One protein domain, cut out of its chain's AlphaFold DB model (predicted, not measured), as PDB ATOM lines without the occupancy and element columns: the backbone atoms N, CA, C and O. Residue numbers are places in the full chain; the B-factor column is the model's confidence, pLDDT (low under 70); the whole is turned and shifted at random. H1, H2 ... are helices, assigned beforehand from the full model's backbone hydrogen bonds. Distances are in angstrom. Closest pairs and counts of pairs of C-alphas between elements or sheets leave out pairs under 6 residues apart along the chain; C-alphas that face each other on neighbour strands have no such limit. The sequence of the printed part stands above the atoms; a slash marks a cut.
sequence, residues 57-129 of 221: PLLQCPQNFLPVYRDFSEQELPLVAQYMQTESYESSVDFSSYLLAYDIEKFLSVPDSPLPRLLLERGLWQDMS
ATOM      1  N   PRO A  57      32.749  42.572 100.014       88.31
ATOM      2  CA  PRO A  57      31.398  42.188  99.631       88.31
ATOM      3  C   PRO A  57      31.028  40.862 100.301       88.31
ATOM      4  O   PRO A  57      31.863  39.957 100.404       88.31
ATOM      5  N   LEU A  58      29.774  40.731 100.734       92.56
ATOM      6  CA  LEU A  58      29.282  39.458 101.239       92.56
ATOM      7  C   LEU A  58      28.992  38.516 100.070       92.56
ATOM      8  O   LEU A  58      28.232  38.855  99.162       92.56
ATOM      9  N   LEU A  59      29.616  37.339 100.099       93.62
ATOM     10  CA  LEU A  59      29.476  36.321  99.064       93.62
ATOM     11  C   LEU A  59      28.041  35.796  99.012       93.62
ATOM     12  O   LEU A  59      27.394  35.651 100.048       93.62
ATOM     13  N   GLN A  60      27.572  35.468  97.811       95.31
ATOM     14  CA  GLN A  60      26.253  34.887  97.582       95.31
ATOM     15  C   GLN A  60      26.351  33.648  96.702       95.31
ATOM     16  O   GLN A  60      27.191  33.553  95.806       95.31
ATOM     17  N   CYS A  61      25.443  32.716  96.949       96.25
ATOM     18  CA  CYS A  61      25.249  31.537  96.128       96.25
ATOM     19  C   CYS A  61      24.794  31.903  94.706       96.25
ATOM     20  O   CYS A  61      23.823  32.646  94.562       96.25
ATOM     21  N   PRO A  62      25.435  31.391  93.637       95.25
ATOM     22  CA  PRO A  62      25.175  31.874  92.278       95.25
ATOM     23  C   PRO A  62      23.759  31.633  91.747       95.25
ATOM     24  O   PRO A  62      23.319  32.356  90.858       95.25
ATOM     25  N   GLN A  63      23.074  30.585  92.212       94.38
ATOM     26  CA  GLN A  63      21.766  30.198  91.670       94.38
ATOM     27  C   GLN A  63      20.598  30.762  92.468       94.38
ATOM     28  O   GLN A  63      19.565  31.085  91.887       94.38
ATOM     29  N   ASN A  64      20.747  30.840  93.788       94.75
ATOM     30  CA  ASN A  64      19.664  31.216  94.687       94.75
ATOM     31  C   ASN A  64      19.929  32.519  95.446       94.75
ATOM     32  O   ASN A  64      19.042  32.957  96.157       94.75
ATOM     33  N   PHE A  65      21.102  33.139  95.281       96.38
ATOM     34  CA  PHE A  65      21.504  34.399  95.913       96.38
ATOM     35  C   PHE A  65      21.581  34.374  97.447       96.38
ATOM     36  O   PHE A  65      21.709  35.427  98.077       96.38
ATOM     37  N   LEU A  66      21.579  33.188  98.066       97.00
ATOM     38  CA  LEU A  66      21.737  33.037  99.510       97.00
ATOM     39  C   LEU A  66      23.094  33.602  99.964       97.00
ATOM     40  O   LEU A  66      24.128  33.119  99.491       97.00
ATOM     41  N   PRO A  67      23.125  34.589 100.879       96.44
ATOM     42  CA  PRO A  67      24.377  35.102 101.413       96.44
ATOM     43  C   PRO A  67      25.111  34.050 102.252       96.44
ATOM     44  O   PRO A  67      24.512  33.362 103.078       96.44
ATOM     45  N   VAL A  68      26.427  33.958 102.076       94.44
ATOM     46  CA  VAL A  68      27.299  33.007 102.774       94.44
ATOM     47  C   VAL A  68      28.117  33.762 103.822       94.44
ATOM     48  O   VAL A  68      29.192  34.282 103.532       94.44
ATOM     49  N   TYR A  69      27.576  33.866 105.039       93.12
ATOM     50  CA  TYR A  69      28.164  34.649 106.141       93.12
ATOM     51  C   TYR A  69      28.491  33.829 107.398       93.12
ATOM     52  O   TYR A  69      29.207  34.318 108.272       93.12
ATOM     53  N   ARG A  70      27.973  32.600 107.504       93.75
ATOM     54  CA  ARG A  70      28.301  31.614 108.542       93.75
ATOM     55  C   ARG A  70      27.883  30.215 108.097       93.75
ATOM     56  O   ARG A  70      27.145  30.068 107.124       93.75
ATOM     57  N   ASP A  71      28.266  29.218 108.882       93.12
ATOM     58  CA  ASP A  71      27.716  27.874 108.760       93.12
ATOM     59  C   ASP A  71      26.333  27.798 109.430       93.12
ATOM     60  O   ASP A  71      26.143  28.222 110.577       93.12
ATOM     61  N   PHE A  72      25.355  27.263 108.699       94.62
ATOM     62  CA  PHE A  72      24.029  26.945 109.224       94.62
ATOM     63  C   PHE A  72      24.012  25.509 109.745       94.62
ATOM     64  O   PHE A  72      24.540  24.596 109.111       94.62
ATOM     65  N   SER A  73      23.385  25.296 110.896       94.94
ATOM     66  CA  SER A  73      23.159  23.956 111.437       94.94
ATOM     67  C   SER A  73      22.140  23.174 110.605       94.94
ATOM     68  O   SER A  73      21.293  23.744 109.915       94.94
ATOM     69  N   GLU A  74      22.156  21.846 110.735       95.44
ATOM     70  CA  GLU A  74      21.176  20.970 110.077       95.44
ATOM     71  C   GLU A  74      19.720  21.326 110.429       95.44
ATOM     72  O   GLU A  74      18.824  21.089 109.621       95.44
ATOM     73  N   GLN A  75      19.469  21.911 111.609       95.69
ATOM     74  CA  GLN A  75      18.129  22.355 112.010       95.69
ATOM     75  C   GLN A  75      17.735  23.711 111.405       95.69
ATOM     76  O   GLN A  75      16.548  23.964 111.209       95.69
ATOM     77  N   GLU A  76      18.703  24.579 111.103       96.38
ATOM     78  CA  GLU A  76      18.454  25.892 110.497       96.38
ATOM     79  C   GLU A  76      18.238  25.796 108.986       96.38
ATOM     80  O   GLU A  76      17.432  26.547 108.445       96.38
ATOM     81  N   LEU A  77      18.901  24.860 108.298       96.56
ATOM     82  CA  LEU A  77      18.820  24.739 106.837       96.56
ATOM     83  C   LEU A  77      17.377  24.639 106.293       96.56
ATOM     84  O   LEU A  77      17.065  25.360 105.343       96.56
ATOM     85  N   PRO A  78      16.458  23.835 106.874       96.69
ATOM     86  CA  PRO A  78      15.061  23.819 106.437       96.69
ATOM     87  C   PRO A  78      14.338  25.155 106.650       96.69
ATOM     88  O   PRO A  78      13.495  25.525 105.836       96.69
ATOM     89  N   LEU A  79      14.667  25.888 107.720       97.56
ATOM     90  CA  LEU A  79      14.079  27.196 108.021       97.56
ATOM     91  C   LEU A  79      14.581  28.261 107.042       97.56
ATOM     92  O   LEU A  79      13.784  29.040 106.530       97.56
ATOM     93  N   VAL A  80      15.876  28.253 106.716       97.31
ATOM     94  CA  VAL A  80      16.441  29.119 105.670       97.31
ATOM     95  C   VAL A  80      15.767  28.828 104.331       97.31
ATOM     96  O   VAL A  80      15.277  29.746 103.682       97.31
ATOM     97  N   ALA A  81      15.649  27.552 103.950       96.81
ATOM     98  CA  ALA A  81      14.975  27.156 102.716       96.81
ATOM     99  C   ALA A  81      13.489  27.564 102.684       96.81
ATOM    100  O   ALA A  81      12.961  27.856 101.612       96.81
ATOM    101  N   GLN A  82      12.813  27.605 103.838       96.75
ATOM    102  CA  GLN A  82      11.456  28.139 103.957       96.75
ATOM    103  C   GLN A  82      11.431  29.662 103.780       96.75
ATOM    104  O   GLN A  82      10.584  30.170 103.049       96.75
ATOM    105  N   TYR A  83      12.348  30.394 104.419       97.06
ATOM    106  CA  TYR A  83      12.438  31.849 104.284       97.06
ATOM    107  C   TYR A  83      12.704  32.271 102.834       97.06
ATOM    108  O   TYR A  83      12.086  33.215 102.345       97.06
ATOM    109  N   MET A  84      13.537  31.513 102.115       96.62
ATOM    110  CA  MET A  84      13.836  31.725 100.693       96.62
ATOM    111  C   MET A  84      12.612  31.650  99.766       96.62
ATOM    112  O   MET A  84      12.694  32.079  98.623       96.62
ATOM    113  N   GLN A  85      11.484  31.109 100.235       96.44
ATOM    114  CA  GLN A  85      10.224  31.038  99.479       96.44
ATOM    115  C   GLN A  85       9.284  32.219  99.766       96.44
ATOM    116  O   GLN A  85       8.135  32.209  99.327       96.44
ATOM    117  N   THR A  86       9.718  33.201 100.557       96.56
ATOM    118  CA  THR A  86       8.898  34.358 100.933       96.56
ATOM    119  C   THR A  86       9.116  35.535  99.985       96.56
ATOM    120  O   THR A  86      10.220  35.744  99.492       96.56
ATOM    121  N   GLU A  87       8.085  36.365  99.804       93.56
ATOM    122  CA  GLU A  87       8.200  37.628  99.055       93.56
ATOM    123  C   GLU A  87       9.269  38.555  99.660       93.56
ATOM    124  O   GLU A  87       9.970  39.256  98.933       93.56
ATOM    125  N   SER A  88       9.442  38.521 100.990       90.69
ATOM    126  CA  SER A  88      10.487  39.282 101.683       90.69
ATOM    127  C   SER A  88      11.881  38.914 101.182       90.69
ATOM    128  O   SER A  88      12.674  39.804 100.885       90.69
ATOM    129  N   TYR A  89      12.166  37.615 101.031       94.94
ATOM    130  CA  TYR A  89      13.439  37.153 100.484       94.94
ATOM    131  C   TYR A  89      13.658  37.687  99.069       94.94
ATOM    132  O   TYR A  89      14.673  38.332  98.817       94.94
ATOM    133  N   GLU A  90      12.689  37.480  98.173       92.12
ATOM    134  CA  GLU A  90      12.774  37.928  96.778       92.12
ATOM    135  C   GLU A  90      13.014  39.442  96.673       92.12
ATOM    136  O   GLU A  90      13.824  39.882  95.860       92.12
ATOM    137  N   SER A  91      12.372  40.238  97.536       87.38
ATOM    138  CA  SER A  91      12.534  41.696  97.545       87.38
ATOM    139  C   SER A  91      13.910  42.177  98.024       87.38
ATOM    140  O   SER A  91      14.361  43.245  97.607       87.38
ATOM    141  N   SER A  92      14.595  41.391  98.861       86.88
ATOM    142  CA  SER A  92      15.896  41.749  99.444       86.88
ATOM    143  C   SER A  92      17.094  41.265  98.614       86.88
ATOM    144  O   SER A  92      18.190  41.807  98.780       86.88
ATOM    145  N   VAL A  93      16.911  40.285  97.712       90.62
ATOM    146  CA  VAL A  93      17.990  39.685  96.890       90.62
ATOM    147  C   VAL A  93      18.784  40.728  96.105       90.62
ATOM    148  O   VAL A  93      20.015  40.707  96.147       90.62
ATOM    149  N   ASP A  94      18.092  41.652  95.439       86.31
ATOM    150  CA  ASP A  94      18.720  42.662  94.578       86.31
ATOM    151  C   ASP A  94      19.115  43.941  95.331       86.31
ATOM    152  O   ASP A  94      19.736  44.836  94.755       86.31
ATOM    153  N   PHE A  95      18.744  44.053  96.608       89.94
ATOM    154  CA  PHE A  95      18.926  45.281  97.370       89.94
ATOM    155  C   PHE A  95      20.245  45.295  98.149       89.94
ATOM    156  O   PHE A  95      21.075  46.177  97.949       89.94
ATOM    157  N   SER A  96      20.468  44.319  99.031       93.75
ATOM    158  CA  SER A  96      21.724  44.201  99.778       93.75
ATOM    159  C   SER A  96      21.891  42.805 100.348       93.75
ATOM    160  O   SER A  96      21.069  42.343 101.138       93.75
ATOM    161  N   SER A  97      23.011  42.157 100.027       95.94
ATOM    162  CA  SER A  97      23.337  40.837 100.569       95.94
ATOM    163  C   SER A  97      23.500  40.854 102.091       95.94
ATOM    164  O   SER A  97      23.134  39.886 102.756       95.94
ATOM    165  N   TYR A  98      23.983  41.959 102.666       96.44
ATOM    166  CA  TYR A  98      24.089  42.133 104.115       96.44
ATOM    167  C   TYR A  98      22.734  42.326 104.796       96.44
ATOM    168  O   TYR A  98      22.511  41.739 105.856       96.44
ATOM    169  N   LEU A  99      21.825  43.113 104.205       95.62
ATOM    170  CA  LEU A  99      20.473  43.250 104.751       95.62
ATOM    171  C   LEU A  99      19.691  41.936 104.614       95.62
ATOM    172  O   LEU A  99      19.053  41.508 105.569       95.62
ATOM    173  N   LEU A 100      19.839  41.231 103.489       96.69
ATOM    174  CA  LEU A 100      19.258  39.903 103.308       96.69
ATOM    175  C   LEU A 100      19.773  38.902 104.357       96.69
ATOM    176  O   LEU A 100      18.992  38.149 104.936       96.69
ATOM    177  N   ALA A 101      21.080  38.902 104.637       96.94
ATOM    178  CA  ALA A 101      21.660  38.083 105.702       96.94
ATOM    179  C   ALA A 101      21.096  38.456 107.083       96.94
ATOM    180  O   ALA A 101      20.812  37.572 107.891       96.94
ATOM    181  N   TYR A 102      20.913  39.753 107.352       96.50
ATOM    182  CA  TYR A 102      20.266  40.225 108.573       96.50
ATOM    183  C   TYR A 102      18.841  39.667 108.692       96.50
ATOM    184  O   TYR A 102      18.509  39.095 109.729       96.50
ATOM    185  N   ASP A 103      18.031  39.753 107.637       96.06
ATOM    186  CA  ASP A 103      16.647  39.273 107.661       96.06
ATOM    187  C   ASP A 103      16.563  37.762 107.910       96.06
ATOM    188  O   ASP A 103      15.730  37.307 108.700       96.06
ATOM    189  N   ILE A 104      17.469  36.982 107.304       96.62
ATOM    190  CA  ILE A 104      17.595  35.538 107.558       96.62
ATOM    191  C   ILE A 104      17.910  35.287 109.038       96.62
ATOM    192  O   ILE A 104      17.234  34.483 109.680       96.62
ATOM    193  N   GLU A 105      18.885  35.991 109.620       95.62
ATOM    194  CA  GLU A 105      19.209  35.850 111.044       95.62
ATOM    195  C   GLU A 105      18.039  36.225 111.958       95.62
ATOM    196  O   GLU A 105      17.787  35.553 112.962       95.62
ATOM    197  N   LYS A 106      17.294  37.280 111.612       94.56
ATOM    198  CA  LYS A 106      16.091  37.665 112.355       94.56
ATOM    199  C   LYS A 106      15.011  36.600 112.264       94.56
ATOM    200  O   LYS A 106      14.394  36.303 113.284       94.56
ATOM    201  N   PHE A 107      14.808  36.007 111.090       95.62
ATOM    202  CA  PHE A 107      13.853  34.920 110.901       95.62
ATOM    203  C   PHE A 107      14.218  33.698 111.753       95.62
ATOM    204  O   PHE A 107      13.365  33.164 112.464       95.62
ATOM    205  N   LEU A 108      15.499  33.315 111.773       94.94
ATOM    206  CA  LEU A 108      16.005  32.211 112.595       94.94
ATOM    207  C   LEU A 108      15.912  32.482 114.108       94.94
ATOM    208  O   LEU A 108      16.023  31.550 114.902       94.94
ATOM    209  N   SER A 109      15.634  33.729 114.511       84.75
ATOM    210  CA  SER A 109      15.297  34.123 115.885       84.75
ATOM    211  C   SER A 109      16.336  33.710 116.927       84.75
ATOM    212  O   SER A 109      15.973  33.379 118.053       84.75
ATOM    213  N   VAL A 110      17.627  33.737 116.578       77.88
ATOM    214  CA  VAL A 110      18.709  33.404 117.516       77.88
ATOM    215  C   VAL A 110      18.773  34.484 118.607       77.88
ATOM    216  O   VAL A 110      19.186  35.613 118.313       77.88
ATOM    217  N   PRO A 111      18.361  34.195 119.859       77.00
ATOM    218  CA  PRO A 111      18.309  35.209 120.905       77.00
ATOM    219  C   PRO A 111      19.711  35.729 121.223       77.00
ATOM    220  O   PRO A 111      20.678  34.970 121.198       77.00
ATOM    221  N   ASP A 112      19.814  37.025 121.514       79.44
ATOM    222  CA  ASP A 112      21.045  37.700 121.951       79.44
ATOM    223  C   ASP A 112      22.255  37.590 120.999       79.44
ATOM    224  O   ASP A 112      23.372  37.978 121.356       79.44
ATOM    225  N   SER A 113      22.054  37.120 119.763       87.81
ATOM    226  CA  SER A 113      23.119  37.062 118.765       87.81
ATOM    227  C   SER A 113      23.618  38.476 118.431       87.81
ATOM    228  O   SER A 113      22.818  39.352 118.089       87.81
ATOM    229  N   PRO A 114      24.936  38.748 118.480       90.44
ATOM    230  CA  PRO A 114      25.482  40.016 118.005       90.44
ATOM    231  C   PRO A 114      25.523  40.098 116.470       90.44
ATOM    232  O   PRO A 114      25.752  41.180 115.929       90.44
ATOM    233  N   LEU A 115      25.313  38.978 115.770       92.81
ATOM    234  CA  LEU A 115      25.502  38.862 114.328       92.81
ATOM    235  C   LEU A 115      24.580  39.774 113.496       92.81
ATOM    236  O   LEU A 115      25.114  40.439 112.612       92.81
ATOM    237  N   PRO A 116      23.267  39.915 113.780       93.69
ATOM    238  CA  PRO A 116      22.405  40.845 113.045       93.69
ATOM    239  C   PRO A 116      22.967  42.275 112.993       93.69
ATOM    240  O   PRO A 116      23.029  42.889 111.931       93.69
ATOM    241  N   ARG A 117      23.474  42.786 114.121       92.75
ATOM    242  CA  ARG A 117      24.095  44.120 114.181       92.75
ATOM    243  C   ARG A 117      25.367  44.208 113.355       92.75
ATOM    244  O   ARG A 117      25.567  45.199 112.659       92.75
ATOM    245  N   LEU A 118      26.212  43.183 113.441       93.62
ATOM    246  CA  LEU A 118      27.441  43.121 112.658       93.62
ATOM    247  C   LEU A 118      27.132  43.118 111.154       93.62
ATOM    248  O   LEU A 118      27.823  43.793 110.399       93.62
ATOM    249  N   LEU A 119      26.090  42.403 110.722       96.38
ATOM    250  CA  LEU A 119      25.665  42.370 109.321       96.38
ATOM    251  C   LEU A 119      25.203  43.751 108.840       96.38
ATOM    252  O   LEU A 119      25.667  44.207 107.800       96.38
ATOM    253  N   LEU A 120      24.377  44.454 109.621       96.38
ATOM    254  CA  LEU A 120      23.939  45.816 109.287       96.38
ATOM    255  C   LEU A 120      25.104  46.812 109.228       96.38
ATOM    256  O   LEU A 120      25.177  47.629 108.314       96.38
ATOM    257  N   GLU A 121      26.036  46.740 110.181       95.00
ATOM    258  CA  GLU A 121      27.235  47.588 110.198       95.00
ATOM    259  C   GLU A 121      28.113  47.351 108.967       95.00
ATOM    260  O   GLU A 121      28.502  48.300 108.288       95.00
ATOM    261  N   ARG A 122      28.379  46.083 108.640       94.69
ATOM    262  CA  ARG A 122      29.174  45.711 107.465       94.69
ATOM    263  C   ARG A 122      28.480  46.097 106.160       94.69
ATOM    264  O   ARG A 122      29.160  46.573 105.255       94.69
ATOM    265  N   GLY A 123      27.156  45.960 106.097       95.31
ATOM    266  CA  GLY A 123      26.342  46.432 104.980       95.31
ATOM    267  C   GLY A 123      26.489  47.931 104.761       95.31
ATOM    268  O   GLY A 123      26.793  48.348 103.649       95.31
ATOM    269  N   LEU A 124      26.378  48.736 105.824       95.56
ATOM    270  CA  LEU A 124      26.557  50.187 105.729       95.56
ATOM    271  C   LEU A 124      27.973  50.575 105.283       95.56
ATOM    272  O   LEU A 124      28.135  51.513 104.509       95.56
ATOM    273  N   TRP A 125      29.004  49.869 105.757       94.50
ATOM    274  CA  TRP A 125      30.373  50.113 105.296       94.50
ATOM    275  C   TRP A 125      30.539  49.794 103.810       94.50
ATOM    276  O   TRP A 125      31.223  50.533 103.108       94.50
ATOM    277  N   GLN A 126      29.925  48.707 103.339       93.50
ATOM    278  CA  GLN A 126      30.021  48.248 101.955       93.50
ATOM    279  C   GLN A 126      29.240  49.133 100.979       93.50
ATOM    280  O   GLN A 126      29.754  49.445  99.905       93.50
ATOM    281  N   ASP A 127      28.022  49.531 101.339       94.25
ATOM    282  CA  ASP A 127      27.144  50.321 100.487       94.25
ATOM    283  C   ASP A 127      26.455  51.440 101.275       94.25
ATOM    284  O   ASP A 127      25.467  51.253 101.985       94.25
ATOM    285  N   MET A 128      26.964  52.657 101.089       93.88
ATOM    286  CA  MET A 128      26.406  53.850 101.713       93.88
ATOM    287  C   MET A 128      25.043  54.262 101.162       93.88
ATOM    288  O   MET A 128      24.367  55.068 101.802       93.88
ATOM    289  N   SER A 129      24.610  53.739 100.011       95.12
ATOM    290  CA  SER A 129      23.285  54.055  99.471       95.12
ATOM    291  C   SER A 129      22.154  53.575 100.388       95.12
ATOM    292  O   SER A 129      21.099  54.213 100.432       95.12
TER     293      SER A 129
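This is residues 57 to 129 of the 221 residues of an uncharacterized protein of Rhodobacteraceae bacterium (UniProt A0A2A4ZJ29). Two helices of 12 residues, H3 and H4, lie side by side and opposite ways as a helical hairpin, with H3 in the middle of the domain and two short helices, H1 and H2, packed on it. H2 folds back on the beginning part of H3 at residues 99 to 100, H1 crosses its later part at residues 104 to 108, and a stretch of 20 residues with no named element, 57 to 76, passes across one side of the helices before H1. The printed part has 73 residues with four named helices, in the order H1, H2, H3, H4, and no named strand; the class is all helix. The whole is compact, with a radius of gyration of the C-alphas of 11.6 A, and the C-alphas span 33 by 29 by 19 A along their three main axes.

The hub is H3, residues 97 to 108, which touches the three other helices. H3 and H4, residues 115 to 126, touch with 18 pairs of C-alphas within 8 A. Their closest C-alphas, those of Tyr 98 and Gly 123, are 4.9 A apart. The two form a helical hairpin, running opposite ways at a shallow tilt of 11 degrees, centre to centre 10.4 A. H2, residues 87 to 93, touches H3 with 4 pairs of C-alphas within 8 A, and on H3 with residues 99 to 100 alone. The closest C-alphas there are those of Ser 92 and Leu 100, 5.4 A apart. H2 and H3 are also a helical hairpin; they run opposite ways at a tilt of 36 degrees, only just steep. H1, residues 77 to 83, touches H3 with 5 pairs of C-alphas within 8 A, and on H3 with residues 104 to 108 alone. The closest C-alphas of the two are those of Val 80 and Ile 104, 6.8 A apart, and the lines of H1 and H3 stand at 73 degrees, only just about perpendicular. H1 and H2 are close but not clearly touching: their closest C-alphas, those of Tyr 83 and Tyr 89, are 6.6 A apart, and their lines are about perpendicular at 75 degrees. H4 is apart from H1 and from H2. Of the 3 pairs of helices that touch, 1 is at a shallow tilt, and the helix packing is mostly crossed, but only just. In H1, H2, H3 and H4 every pair of O of residue i and N of residue i+4 inside the helix is within hydrogen-bond range.

H3 runs from Ser 97, with its C-alpha at (23.337, 40.837, 100.569), to Leu 108, 16.5 A from first to last C-alpha. H4 runs from Leu 115 to Gln 126, 16.2 A long, and its last C-alpha is at (30.021, 48.248, 101.955). H2 runs from Glu 87 to Val 93. H1, the first named helix of the printed part, runs from Leu 77, with its C-alpha at (18.820, 24.739, 106.837), to Tyr 83. Before it, the C-alphas of residues 57 to 76 lie 6 to 17 A from the mean of the C-alphas.

The two C-alphas farthest apart, those of Glu 74 and Ser 129, are 34.8 A apart. The first and last printed C-alphas, of Pro 57 and Ser 129, are 14.4 A apart. The printed part runs from residue 57 to residue 129 with no cut. The links from H1 to H2 and from H2 to H3 are tight, with 3 residues each, and the link from H3 to H4 is short, with 6 residues. The mean pLDDT of the printed part is 93.6, and no printed residue is under 70.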